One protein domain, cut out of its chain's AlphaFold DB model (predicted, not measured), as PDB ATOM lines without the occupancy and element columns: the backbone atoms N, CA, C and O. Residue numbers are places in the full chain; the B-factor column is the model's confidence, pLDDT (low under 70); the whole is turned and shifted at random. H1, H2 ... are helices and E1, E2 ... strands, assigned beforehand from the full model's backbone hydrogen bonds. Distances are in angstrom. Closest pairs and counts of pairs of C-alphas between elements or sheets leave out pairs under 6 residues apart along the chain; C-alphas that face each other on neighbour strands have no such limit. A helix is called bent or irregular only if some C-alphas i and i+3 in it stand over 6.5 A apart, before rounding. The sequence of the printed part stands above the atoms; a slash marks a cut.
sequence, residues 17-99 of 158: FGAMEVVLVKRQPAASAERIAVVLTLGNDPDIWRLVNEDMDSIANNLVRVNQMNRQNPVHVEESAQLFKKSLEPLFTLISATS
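This is residues 17 to 99 of the 158 residues of an uncharacterized protein of Geobacter bemidjiensis (strain Bem / ATCC BAA-1014 / DSM 16622) (UniProt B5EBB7). A twisted two-strand hairpin, E1 and E2, has two helices, H1 and then H2, loosely packed along one side of it, and from there the chain runs off into a long free arm, the last part of H2 and the bent helix H3. The arm, residues 68 to 99, and the hairpin's tip, residues 27 to 32, stick out from a smaller body. The printed part has 83 residues, with two named strands followed by three named helices, in the order E1, E2, H1, H2, H3; the sheet is antiparallel and the class is mixed, helices and strands. The whole is extended, with a radius of gyration of the C-alphas of 20.0 A, and its spans of 58 by 38 by 17 A make it only just flat.

E1, residues 17 to 25, and E2, residues 35 to 43, form a hairpin and are antiparallel, with 159 degrees between their directions. N 20 and O 40 are 2.8 A apart and N 36 and O 24 are 3.0 A apart, both within hydrogen-bond range. H1, residues 46 to 54, comes closest to E2 at the C-alphas of Leu 42 and Ile 48, 7.1 A apart. H1 and E1 are apart. H2, residues 56 to 72, meets H1 only through their link. The closest C-alphas of E1 and H2 are those of Leu 24 and Ala 60, 7.2 A apart; those of E2 and H2 are Ile 36 and Val 64, 7.9 A apart. H3, residues 74 to 98, was assigned as one helix by its hydrogen bonds but is bent, with C-alphas 87 and 90 6.6 A apart. Its arms, H3a with residues 74 to 87 and H3b with residues 90 to 98, stand at a shallow tilt of 31 degrees. H3a meets H2 only through their link, and H3b is apart from H2. Every O i to N i+4 pair is within hydrogen-bond range in H1, H2 and H3b, and 9 of 10 are in H3a.

E1 begins at C-alpha 17, (93.538, 20.379, 209.784), and is 25.9 A long; E2 is 25.7 A long. H1 measures 12.5 A. H2 measures 24.2 A, from C-alpha 56 at (101.188, 3.874, 208.209). H3a measures 20.6 A and H3b 12.5 A, ending at C-alpha 98, (63.886, 24.018, 179.779).

The two C-alphas farthest apart, those of Pro 29 and Thr 98, are 63.4 A from each other. Without the stretches that stand free, the body has 45 residues and spans 33 by 16 by 15 A. The printed part has no cut. The link from E1 to E2 is short, and those from E2 to H1, H1 to H2 and H2 to H3 are tight. The mean pLDDT of the printed part is 71.9, and residues 27 to 34, residue 70 and residues 72 to 99 are under 70.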
ATOM      1  N   PHE A  17      92.930  21.497 210.486       81.12
ATOM      2  CA  PHE A  17      93.538  20.379 209.784       81.12
ATOM      3  C   PHE A  17      95.048  20.490 209.955       81.12
ATOM      4  O   PHE A  17      95.597  21.590 209.894       81.12
ATOM      5  N   GLY A  18      95.716  19.365 210.168       81.81
ATOM      6  CA  GLY A  18      97.165  19.292 210.058       81.81
ATOM      7  C   GLY A  18      97.559  18.552 208.786       81.81
ATOM      8  O   GLY A  18      96.795  17.746 208.256       81.81
ATOM      9  N   ALA A  19      98.745  18.852 208.273       84.94
ATOM     10  CA  ALA A  19      99.296  18.192 207.099       84.94
ATOM     11  C   ALA A  19     100.472  17.305 207.517       84.94
ATOM     12  O   ALA A  19     101.319  17.723 208.304       84.94
ATOM     13  N   MET A  20     100.521  16.091 206.980       84.31
ATOM     14  CA  MET A  20     101.631  15.156 207.132       84.31
ATOM     15  C   MET A  20     102.200  14.852 205.749       84.31
ATOM     16  O   MET A  20     101.480  14.373 204.875       84.31
ATOM     17  N   GLU A  21     103.487  15.114 205.539       83.00
ATOM     18  CA  GLU A  21     104.185  14.674 204.332       83.00
ATOM     19  C   GLU A  21     104.712  13.249 204.533       83.00
ATOM     20  O   GLU A  21     105.457  12.973 205.472       83.00
ATOM     21  N   VAL A  22     104.328  12.342 203.638       83.62
ATOM     22  CA  VAL A  22     104.780  10.950 203.617       83.62
ATOM     23  C   VAL A  22     105.660  10.745 202.392       83.62
ATOM     24  O   VAL A  22     105.210  10.904 201.256       83.62
ATOM     25  N   VAL A  23     106.919  10.366 202.627       83.69
ATOM     26  CA  VAL A  23     107.908  10.112 201.573       83.69
ATOM     27  C   VAL A  23     108.298   8.640 201.583       83.69
ATOM     28  O   VAL A  23     108.928   8.149 202.518       83.69
ATOM     29  N   LEU A  24     107.950   7.932 200.511       83.06
ATOM     30  CA  LEU A  24     108.302   6.532 200.309       83.06
ATOM     31  C   LEU A  24     109.524   6.434 199.401       83.06
ATOM     32  O   LEU A  24     109.565   7.026 198.318       83.06
ATOM     33  N   VAL A  25     110.509   5.650 199.839       80.44
ATOM     34  CA  VAL A  25     111.753   5.408 199.104       80.44
ATOM     35  C   VAL A  25     111.944   3.908 198.924       80.44
ATOM     36  O   VAL A  25     111.892   3.133 199.882       80.44
ATOM     37  N   LYS A  26     112.194   3.481 197.686       76.00
ATOM     38  CA  LYS A  26     112.497   2.078 197.389       76.00
ATOM     39  C   LYS A  26     113.868   1.703 197.969       76.00
ATOM     40  O   LYS A  26     114.871   2.312 197.615       76.00
ATOM     41  N   ARG A  27     113.934   0.655 198.799       69.81
ATOM     42  CA  ARG A  27     115.172   0.157 199.447       69.81
ATOM     43  C   ARG A  27     116.189  -0.526 198.499       69.81
ATOM     44  O   ARG A  27     117.030  -1.285 198.966       69.81
ATOM     45  N   GLN A  28     116.124  -0.315 197.181       66.56
ATOM     46  CA  GLN A  28     117.032  -0.972 196.223       66.56
ATOM     47  C   GLN A  28     118.223  -0.083 195.831       66.56
ATOM     48  O   GLN A  28     118.046   1.128 195.693       66.56
ATOM     49  N   PRO A  29     119.412  -0.670 195.578       56.53
ATOM     50  CA  PRO A  29     120.574   0.058 195.094       56.53
ATOM     51  C   PRO A  29     120.428   0.258 193.581       56.53
ATOM     52  O   PRO A  29     120.990  -0.478 192.778       56.53
ATOM     53  N   ALA A  30     119.612   1.224 193.174       51.59
ATOM     54  CA  ALA A  30     119.561   1.684 191.795       51.59
ATOM     55  C   ALA A  30     119.748   3.201 191.781       51.59
ATOM     56  O   ALA A  30     119.199   3.905 192.626       51.59
ATOM     57  N   ALA A  31     120.514   3.698 190.807       55.78
ATOM     58  CA  ALA A  31     120.861   5.113 190.644       55.78
ATOM     59  C   ALA A  31     119.641   6.054 190.501       55.78
ATOM     60  O   ALA A  31     119.782   7.269 190.601       55.78
ATOM     61  N   SER A  32     118.439   5.499 190.323       56.31
ATOM     62  CA  SER A  32     117.149   6.187 190.348       56.31
ATOM     63  C   SER A  32     116.213   5.539 191.378       56.31
ATOM     64  O   SER A  32     115.258   4.836 191.043       56.31
ATOM     65  N   ALA A  33     116.484   5.753 192.667       59.41
ATOM     66  CA  ALA A  33     115.528   5.396 193.710       59.41
ATOM     67  C   ALA A  33     114.272   6.253 193.529       59.41
ATOM     68  O   ALA A  33     114.265   7.450 193.815       59.41
ATOM     69  N   GLU A  34     113.223   5.638 192.997       67.81
ATOM     70  CA  GLU A  34     111.941   6.286 192.796       67.81
ATOM     71  C   GLU A  34     111.382   6.769 194.142       67.81
ATOM     72  O   GLU A  34     111.275   5.988 195.095       67.81
ATOM     73  N   ARG A  35     111.073   8.067 194.219       74.12
ATOM     74  CA  ARG A  35     110.529   8.718 195.413       74.12
ATOM     75  C   ARG A  35     109.062   9.031 195.179       74.12
ATOM     76  O   ARG A  35     108.720   9.664 194.182       74.12
ATOM     77  N   ILE A  36     108.212   8.607 196.104       79.06
ATOM     78  CA  ILE A  36     106.788   8.944 196.103       79.06
ATOM     79  C   ILE A  36     106.552   9.838 197.315       79.06
ATOM     80  O   ILE A  36     106.666   9.367 198.442       79.06
ATOM     81  N   ALA A  37     106.266  11.117 197.075       81.25
ATOM     82  CA  ALA A  37     105.921  12.083 198.113       81.25
ATOM     83  C   ALA A  37     104.428  12.409 198.018       81.25
ATOM     84  O   ALA A  37     103.935  12.748 196.940       81.25
ATOM     85  N   VAL A  38     103.707  12.265 199.129       81.25
ATOM     86  CA  VAL A  38     102.270  12.545 199.223       81.25
ATOM     87  C   VAL A  38     101.996  13.309 200.509       81.25
ATOM     88  O   VAL A  38     102.509  12.955 201.565       81.25
ATOM     89  N   VAL A  39     101.165  14.347 200.421       82.94
ATOM     90  CA  VAL A  39     100.696  15.099 201.588       82.94
ATOM     91  C   VAL A  39      99.331  14.560 202.004       82.94
ATOM     92  O   VAL A  39      98.389  14.558 201.212       82.94
ATOM     93  N   LEU A  40      99.231  14.094 203.246       84.38
ATOM     94  CA  LEU A  40      97.989  13.674 203.883       84.38
ATOM     95  C   LEU A  40      97.456  14.821 204.742       84.38
ATOM     96  O   LEU A  40      98.147  15.308 205.635       84.38
ATOM     97  N   THR A  41      96.218  15.234 204.492       87.00
ATOM     98  CA  THR A  41      95.515  16.208 205.332       87.00
ATOM     99  C   THR A  41      94.701  15.455 206.375       87.00
ATOM    100  O   THR A  41      93.805  14.685 206.030       87.00
ATOM    101  N   LEU A  42      95.014  15.669 207.649       86.38
ATOM    102  CA  LEU A  42      94.416  14.979 208.787       86.38
ATOM    103  C   LEU A  42      93.606  15.964 209.628       86.38
ATOM    104  O   LEU A  42      93.982  17.128 209.778       86.38
ATOM    105  N   GLY A  43      92.503  15.493 210.207       84.81
ATOM    106  CA  GLY A  43      91.799  16.262 211.232       84.81
ATOM    107  C   GLY A  43      92.712  16.512 212.433       84.81
ATOM    108  O   GLY A  43      93.535  15.664 212.783       84.81
ATOM    109  N   ASN A  44      92.582  17.673 213.072       81.00
ATOM    110  CA  ASN A  44      93.348  18.024 214.269       81.00
ATOM    111  C   ASN A  44      92.772  17.359 215.536       81.00
ATOM    112  O   ASN A  44      92.450  18.033 216.517       81.00
ATOM    113  N   ASP A  45      92.604  16.036 215.476       86.94
ATOM    114  CA  ASP A  45      92.247  15.166 216.596       86.94
ATOM    115  C   ASP A  45      93.428  14.211 216.866       86.94
ATOM    116  O   ASP A  45      93.819  13.468 215.958       86.94
ATOM    117  N   PRO A  46      94.009  14.205 218.079       83.00
ATOM    118  CA  PRO A  46      95.106  13.308 218.446       83.00
ATOM    119  C   PRO A  46      94.841  11.824 218.161       83.00
ATOM    120  O   PRO A  46      95.775  11.092 217.824       83.00
ATOM    121  N   ASP A  47      93.586  11.375 218.253       86.94
ATOM    122  CA  ASP A  47      93.223   9.984 217.983       86.94
ATOM    123  C   ASP A  47      93.390   9.635 216.492       86.94
ATOM    124  O   ASP A  47      93.822   8.528 216.165       86.94
ATOM    125  N   ILE A  48      93.150  10.594 215.586       84.81
ATOM    126  CA  ILE A  48      93.373  10.435 214.139       84.81
ATOM    127  C   ILE A  48      94.868  10.312 213.843       84.81
ATOM    128  O   ILE A  48      95.274   9.446 213.072       84.81
ATOM    129  N   TRP A  49      95.701  11.142 214.471       85.25
ATOM    130  CA  TRP A  49      97.153  11.091 214.282       85.25
ATOM    131  C   TRP A  49      97.752   9.771 214.758       85.25
ATOM    132  O   TRP A  49      98.608   9.209 214.075       85.25
ATOM    133  N   ARG A  50      97.281   9.249 215.899       87.50
ATOM    134  CA  ARG A  50      97.718   7.943 216.402       87.50
ATOM    135  C   ARG A  50      97.306   6.815 215.460       87.50
ATOM    136  O   ARG A  50      98.165   6.020 215.096       87.50
ATOM    137  N   LEU A  51      96.043   6.785 215.029       86.50
ATOM    138  CA  LEU A  51      95.539   5.772 214.096       86.50
ATOM    139  C   LEU A  51      96.345   5.764 212.794       86.50
ATOM    140  O   LEU A  51      96.787   4.723 212.326       86.50
ATOM    141  N   VAL A  52      96.574   6.948 212.229       87.38
ATOM    142  CA  VAL A  52      97.351   7.106 211.000       87.38
ATOM    143  C   VAL A  52      98.773   6.582 211.200       87.38
ATOM    144  O   VAL A  52      99.271   5.857 210.349       87.38
ATOM    145  N   ASN A  53      99.412   6.875 212.333       86.19
ATOM    146  CA  ASN A  53     100.753   6.376 212.627       86.19
ATOM    147  C   ASN A  53     100.807   4.845 212.816       86.19
ATOM    148  O   ASN A  53     101.770   4.218 212.385       86.19
ATOM    149  N   GLU A  54      99.782   4.242 213.426       90.62
ATOM    150  CA  GLU A  54      99.663   2.783 213.587       90.62
ATOM    151  C   GLU A  54      99.454   2.072 212.237       90.62
ATOM    152  O   GLU A  54     100.081   1.048 211.971       90.62
ATOM    153  N   ASP A  55      98.650   2.658 211.346       88.50
ATOM    154  CA  ASP A  55      98.309   2.088 210.036       88.50
ATOM    155  C   ASP A  55      99.239   2.540 208.892       88.50
ATOM    156  O   ASP A  55      98.963   2.295 207.709       88.50
ATOM    157  N   MET A  56     100.359   3.195 209.207       85.56
ATOM    158  CA  MET A  56     101.188   3.874 208.209       85.56
ATOM    159  C   MET A  56     101.786   2.928 207.159       85.56
ATOM    160  O   MET A  56     101.879   3.283 205.983       85.56
ATOM    161  N   ASP A  57     102.091   1.685 207.535       85.12
ATOM    162  CA  ASP A  57     102.542   0.649 206.598       85.12
ATOM    163  C   ASP A  57     101.446   0.255 205.592       85.12
ATOM    164  O   ASP A  57     101.707   0.052 204.402       85.12
ATOM    165  N   SER A  58     100.192   0.173 206.044       85.50
ATOM    166  CA  SER A  58      99.039  -0.106 205.180       85.50
ATOM    167  C   SER A  58      98.784   1.058 204.222       85.50
ATOM    168  O   SER A  58      98.586   0.859 203.018       85.50
ATOM    169  N   ILE A  59      98.869   2.289 204.732       85.62
ATOM    170  CA  ILE A  59      98.748   3.517 203.940       85.62
ATOM    171  C   ILE A  59      99.851   3.570 202.873       85.62
ATOM    172  O   ILE A  59      99.552   3.770 201.695       85.62
ATOM    173  N   ALA A  60     101.103   3.290 203.241       84.19
ATOM    174  CA  ALA A  60     102.235   3.240 202.320       84.19
ATOM    175  C   ALA A  60     102.044   2.202 201.200       84.19
ATOM    176  O   ALA A  60     102.221   2.514 200.019       84.19
ATOM    177  N   ASN A  61     101.628   0.980 201.546       84.69
ATOM    178  CA  ASN A  61     101.370  -0.080 200.569       84.69
ATOM    179  C   ASN A  61     100.247   0.294 199.589       84.69
ATOM    180  O   ASN A  61     100.365   0.065 198.381       84.69
ATOM    181  N   ASN A  62      99.176   0.915 200.088       84.12
ATOM    182  CA  ASN A  62      98.078   1.390 199.250       84.12
ATOM    183  C   ASN A  62      98.517   2.524 198.317       84.12
ATOM    184  O   ASN A  62      98.167   2.501 197.137       84.12
ATOM    185  N   LEU A  63      99.329   3.470 198.798       84.44
ATOM    186  CA  LEU A  63      99.878   4.546 197.968       84.44
ATOM    187  C   LEU A  63     100.724   4.000 196.813       84.44
ATOM    188  O   LEU A  63     100.550   4.421 195.668       84.44
ATOM    189  N   VAL A  64     101.593   3.022 197.083       82.44
ATOM    190  CA  VAL A  64     102.395   2.362 196.039       82.44
ATOM    191  C   VAL A  64     101.493   1.664 195.023       82.44
ATOM    192  O   VAL A  64     101.691   1.820 193.817       82.44
ATOM    193  N   ARG A  65     100.473   0.937 195.488       81.94
ATOM    194  CA  ARG A  65      99.524   0.230 194.620       81.94
ATOM    195  C   ARG A  65      98.730   1.188 193.731       81.94
ATOM    196  O   ARG A  65      98.625   0.946 192.532       81.94
ATOM    197  N   VAL A  66      98.205   2.280 194.285       79.38
ATOM    198  CA  VAL A  66      97.469   3.304 193.525       79.38
ATOM    199  C   VAL A  66      98.378   3.971 192.497       79.38
ATOM    200  O   VAL A  66      97.983   4.125 191.343       79.38
ATOM    201  N   ASN A  67      99.616   4.304 192.866       79.06
ATOM    202  CA  ASN A  67     100.576   4.886 191.928       79.06
ATOM    203  C   ASN A  67     100.893   3.918 190.772       79.06
ATOM    204  O   ASN A  67     100.867   4.308 189.606       79.06
ATOM    205  N   GLN A  68     101.091   2.627 191.061       77.12
ATOM    206  CA  GLN A  68     101.267   1.604 190.027       77.12
ATOM    207  C   GLN A  68     100.037   1.470 189.117       77.12
ATOM    208  O   GLN A  68     100.194   1.407 187.899       77.12
ATOM    209  N   MET A  69      98.822   1.486 189.674       72.50
ATOM    210  CA  MET A  69      97.582   1.434 188.888       72.50
ATOM    211  C   MET A  69      97.428   2.657 187.976       72.50
ATOM    212  O   MET A  69      97.117   2.500 186.796       72.50
ATOM    213  N   ASN A  70      97.708   3.857 188.490       68.62
ATOM    214  CA  ASN A  70      97.653   5.097 187.715       68.62
ATOM    215  C   ASN A  70      98.699   5.129 186.595       68.62
ATOM    216  O   ASN A  70      98.432   5.660 185.521       68.62
ATOM    217  N   ARG A  71      99.874   4.527 186.808       71.00
ATOM    218  CA  ARG A  71     100.897   4.385 185.761       71.00
ATOM    219  C   ARG A  71     100.531   3.361 184.700       71.00
ATOM    220  O   ARG A  71     100.890   3.541 183.543       71.00
ATOM    221  N   GLN A  72      99.853   2.287 185.090       64.56
ATOM    222  CA  GLN A  72      99.487   1.208 184.176       64.56
ATOM    223  C   GLN A  72      98.229   1.521 183.354       64.56
ATOM    224  O   GLN A  72      98.107   0.997 182.255       64.56
ATOM    225  N   ASN A  73      97.315   2.373 183.841       55.00
ATOM    226  CA  ASN A  73      96.042   2.669 183.165       55.00
ATOM    227  C   ASN A  73      95.619   4.159 183.187       55.00
ATOM    228  O   ASN A  73      94.500   4.463 183.603       55.00
ATOM    229  N   PRO A  74      96.438   5.110 182.702       54.78
ATOM    230  CA  PRO A  74      96.010   6.509 182.603       54.78
ATOM    231  C   PRO A  74      94.918   6.730 181.534       54.78
ATOM    232  O   PRO A  74      94.056   7.588 181.694       54.78
ATOM    233  N   VAL A  75      94.905   5.926 180.463       50.56
ATOM    234  CA  VAL A  75      94.039   6.128 179.281       50.56
ATOM    235  C   VAL A  75      92.573   5.755 179.540       50.56
ATOM    236  O   VAL A  75      91.660   6.441 179.088       50.56
ATOM    237  N   HIS A  76      92.322   4.701 180.317       50.59
ATOM    238  CA  HIS A  76      90.980   4.119 180.436       50.59
ATOM    239  C   HIS A  76      90.024   4.954 181.316       50.59
ATOM    240  O   HIS A  76      88.799   4.893 181.157       50.59
ATOM    241  N   VAL A  77      90.572   5.740 182.250       52.41
ATOM    242  CA  VAL A  77      89.799   6.656 183.107       52.41
ATOM    243  C   VAL A  77      89.482   7.952 182.358       52.41
ATOM    244  O   VAL A  77      88.347   8.422 182.414       52.41
ATOM    245  N   GLU A  78      90.446   8.474 181.597       50.59
ATOM    246  CA  GLU A  78      90.285   9.677 180.777       50.59
ATOM    247  C   GLU A  78      89.253   9.459 179.658       50.59
ATOM    248  O   GLU A  78      88.355  10.279 179.490       50.59
ATOM    249  N   GLU A  79      89.286   8.317 178.959       51.38
ATOM    250  CA  GLU A  79      88.267   7.975 177.955       51.38
ATOM    251  C   GLU A  79      86.868   7.880 178.566       51.38
ATOM    252  O   GLU A  79      85.902   8.385 177.994       51.38
ATOM    253  N   SER A  80      86.751   7.289 179.758       54.84
ATOM    254  CA  SER A  80      85.467   7.179 180.453       54.84
ATOM    255  C   SER A  80      84.932   8.556 180.854       54.84
ATOM    256  O   SER A  80      83.748   8.822 180.663       54.84
ATOM    257  N   ALA A  81      85.792   9.450 181.352       54.75
ATOM    258  CA  ALA A  81      85.429  10.816 181.728       54.75
ATOM    259  C   ALA A  81      85.103  11.700 180.512       54.75
ATOM    260  O   ALA A  81      84.153  12.482 180.554       54.75
ATOM    261  N   GLN A  82      85.838  11.551 179.408       57.78
ATOM    262  CA  GLN A  82      85.593  12.279 178.161       57.78
ATOM    263  C   GLN A  82      84.320  11.808 177.453       57.78
ATOM    264  O   GLN A  82      83.564  12.643 176.952       57.78
ATOM    265  N   LEU A  83      84.036  10.501 177.457       56.84
ATOM    266  CA  LEU A  83      82.758   9.954 176.996       56.84
ATOM    267  C   LEU A  83      81.609  10.469 177.866       56.84
ATOM    268  O   LEU A  83      80.607  10.940 177.334       56.84
ATOM    269  N   PHE A  84      81.784  10.494 179.192       58.25
ATOM    270  CA  PHE A  84      80.794  11.064 180.108       58.25
ATOM    271  C   PHE A  84      80.545  12.552 179.830       58.25
ATOM    272  O   PHE A  84      79.398  12.986 179.771       58.25
ATOM    273  N   LYS A  85      81.607  13.335 179.596       56.41
ATOM    274  CA  LYS A  85      81.517  14.764 179.275       56.41
ATOM    275  C   LYS A  85      80.779  15.002 177.956       56.41
ATOM    276  O   LYS A  85      79.830  15.782 177.936       56.41
ATOM    277  N   LYS A  86      81.146  14.284 176.887       60.88
ATOM    278  CA  LYS A  86      80.480  14.374 175.575       60.88
ATOM    279  C   LYS A  86      79.011  13.955 175.622       60.88
ATOM    280  O   LYS A  86      78.194  14.539 174.921       60.88
ATOM    281  N   SER A  87      78.661  12.963 176.438       57.38
ATOM    282  CA  SER A  87      77.270  12.522 176.590       57.38
ATOM    283  C   SER A  87      76.441  13.431 177.501       57.38
ATOM    284  O   SER A  87      75.220  13.478 177.355       57.38
ATOM    285  N   LEU A  88      77.068  14.162 178.430       58.78
ATOM    286  CA  LEU A  88      76.365  15.036 179.374       58.78
ATOM    287  C   LEU A  88      76.193  16.477 178.908       58.78
ATOM    288  O   LEU A  88      75.217  17.115 179.290       58.78
ATOM    289  N   GLU A  89      77.094  16.995 178.085       61.22
ATOM    290  CA  GLU A  89      77.025  18.365 177.567       61.22
ATOM    291  C   GLU A  89      75.708  18.680 176.811       61.22
ATOM    292  O   GLU A  89      75.090  19.714 177.096       61.22
ATOM    293  N   PRO A  90      75.162  17.781 175.962       63.47
ATOM    294  CA  PRO A  90      73.850  17.981 175.339       63.47
ATOM    295  C   PRO A  90      72.704  17.948 176.359       63.47
ATOM    296  O   PRO A  90      71.718  18.672 176.227       63.47
ATOM    297  N   LEU A  91      72.845  17.122 177.400       58.91
ATOM    298  CA  LEU A  91      71.873  16.971 178.484       58.91
ATOM    299  C   LEU A  91      71.800  18.235 179.347       58.91
ATOM    300  O   LEU A  91      70.707  18.722 179.625       58.91
ATOM    301  N   PHE A  92      72.946  18.808 179.716       60.72
ATOM    302  CA  PHE A  92      73.010  20.076 180.444       60.72
ATOM    303  C   PHE A  92      72.483  21.248 179.611       60.72
ATOM    304  O   PHE A  92      71.748  22.079 180.142       60.72
ATOM    305  N   THR A  93      72.775  21.273 178.308       63.69
ATOM    306  CA  THR A  93      72.266  22.301 177.383       63.69
ATOM    307  C   THR A  93      70.738  22.261 177.284       63.69
ATOM    308  O   THR A  93      70.074  23.288 177.418       63.69
ATOM    309  N   LEU A  94      70.156  21.066 177.136       60.62
ATOM    310  CA  LEU A  94      68.705  20.877 177.073       60.62
ATOM    311  C   LEU A  94      68.016  21.247 178.399       60.62
ATOM    312  O   LEU A  94      66.955  21.870 178.404       60.62
ATOM    313  N   ILE A  95      68.617  20.875 179.531       55.66
ATOM    314  CA  ILE A  95      68.054  21.108 180.867       55.66
ATOM    315  C   ILE A  95      68.138  22.587 181.253       55.66
ATOM    316  O   ILE A  95      67.164  23.118 181.786       55.66
ATOM    317  N   SER A  96      69.239  23.267 180.921       55.59
ATOM    318  CA  SER A  96      69.385  24.714 181.119       55.59
ATOM    319  C   SER A  96      68.393  25.517 180.274       55.59
ATOM    320  O   SER A  96      67.961  26.581 180.701       55.59
ATOM    321  N   ALA A  97      68.012  25.010 179.098       62.84
ATOM    322  CA  ALA A  97      67.040  25.662 178.222       62.84
ATOM    323  C   ALA A  97      65.573  25.454 178.650       62.84
ATOM    324  O   ALA A  97      64.701  26.193 178.203       62.84
ATOM    325  N   THR A  98      65.272  24.458 179.495       58.75
ATOM    326  CA  THR A  98      63.886  24.018 179.779       58.75
ATOM    327  C   THR A  98      63.458  24.107 181.245       58.75
ATOM    328  O   THR A  98      62.340  23.704 181.577       58.75
ATOM    329  N   SER A  99      64.303  24.602 182.151       47.94
ATOM    330  CA  SER A  99      64.058  24.448 183.590       47.94
ATOM    331  C   SER A  99      64.010  25.779 184.334       47.94
ATOM    332  O   SER A  99      65.041  26.395 184.574       47.94
TER     333      SER A  99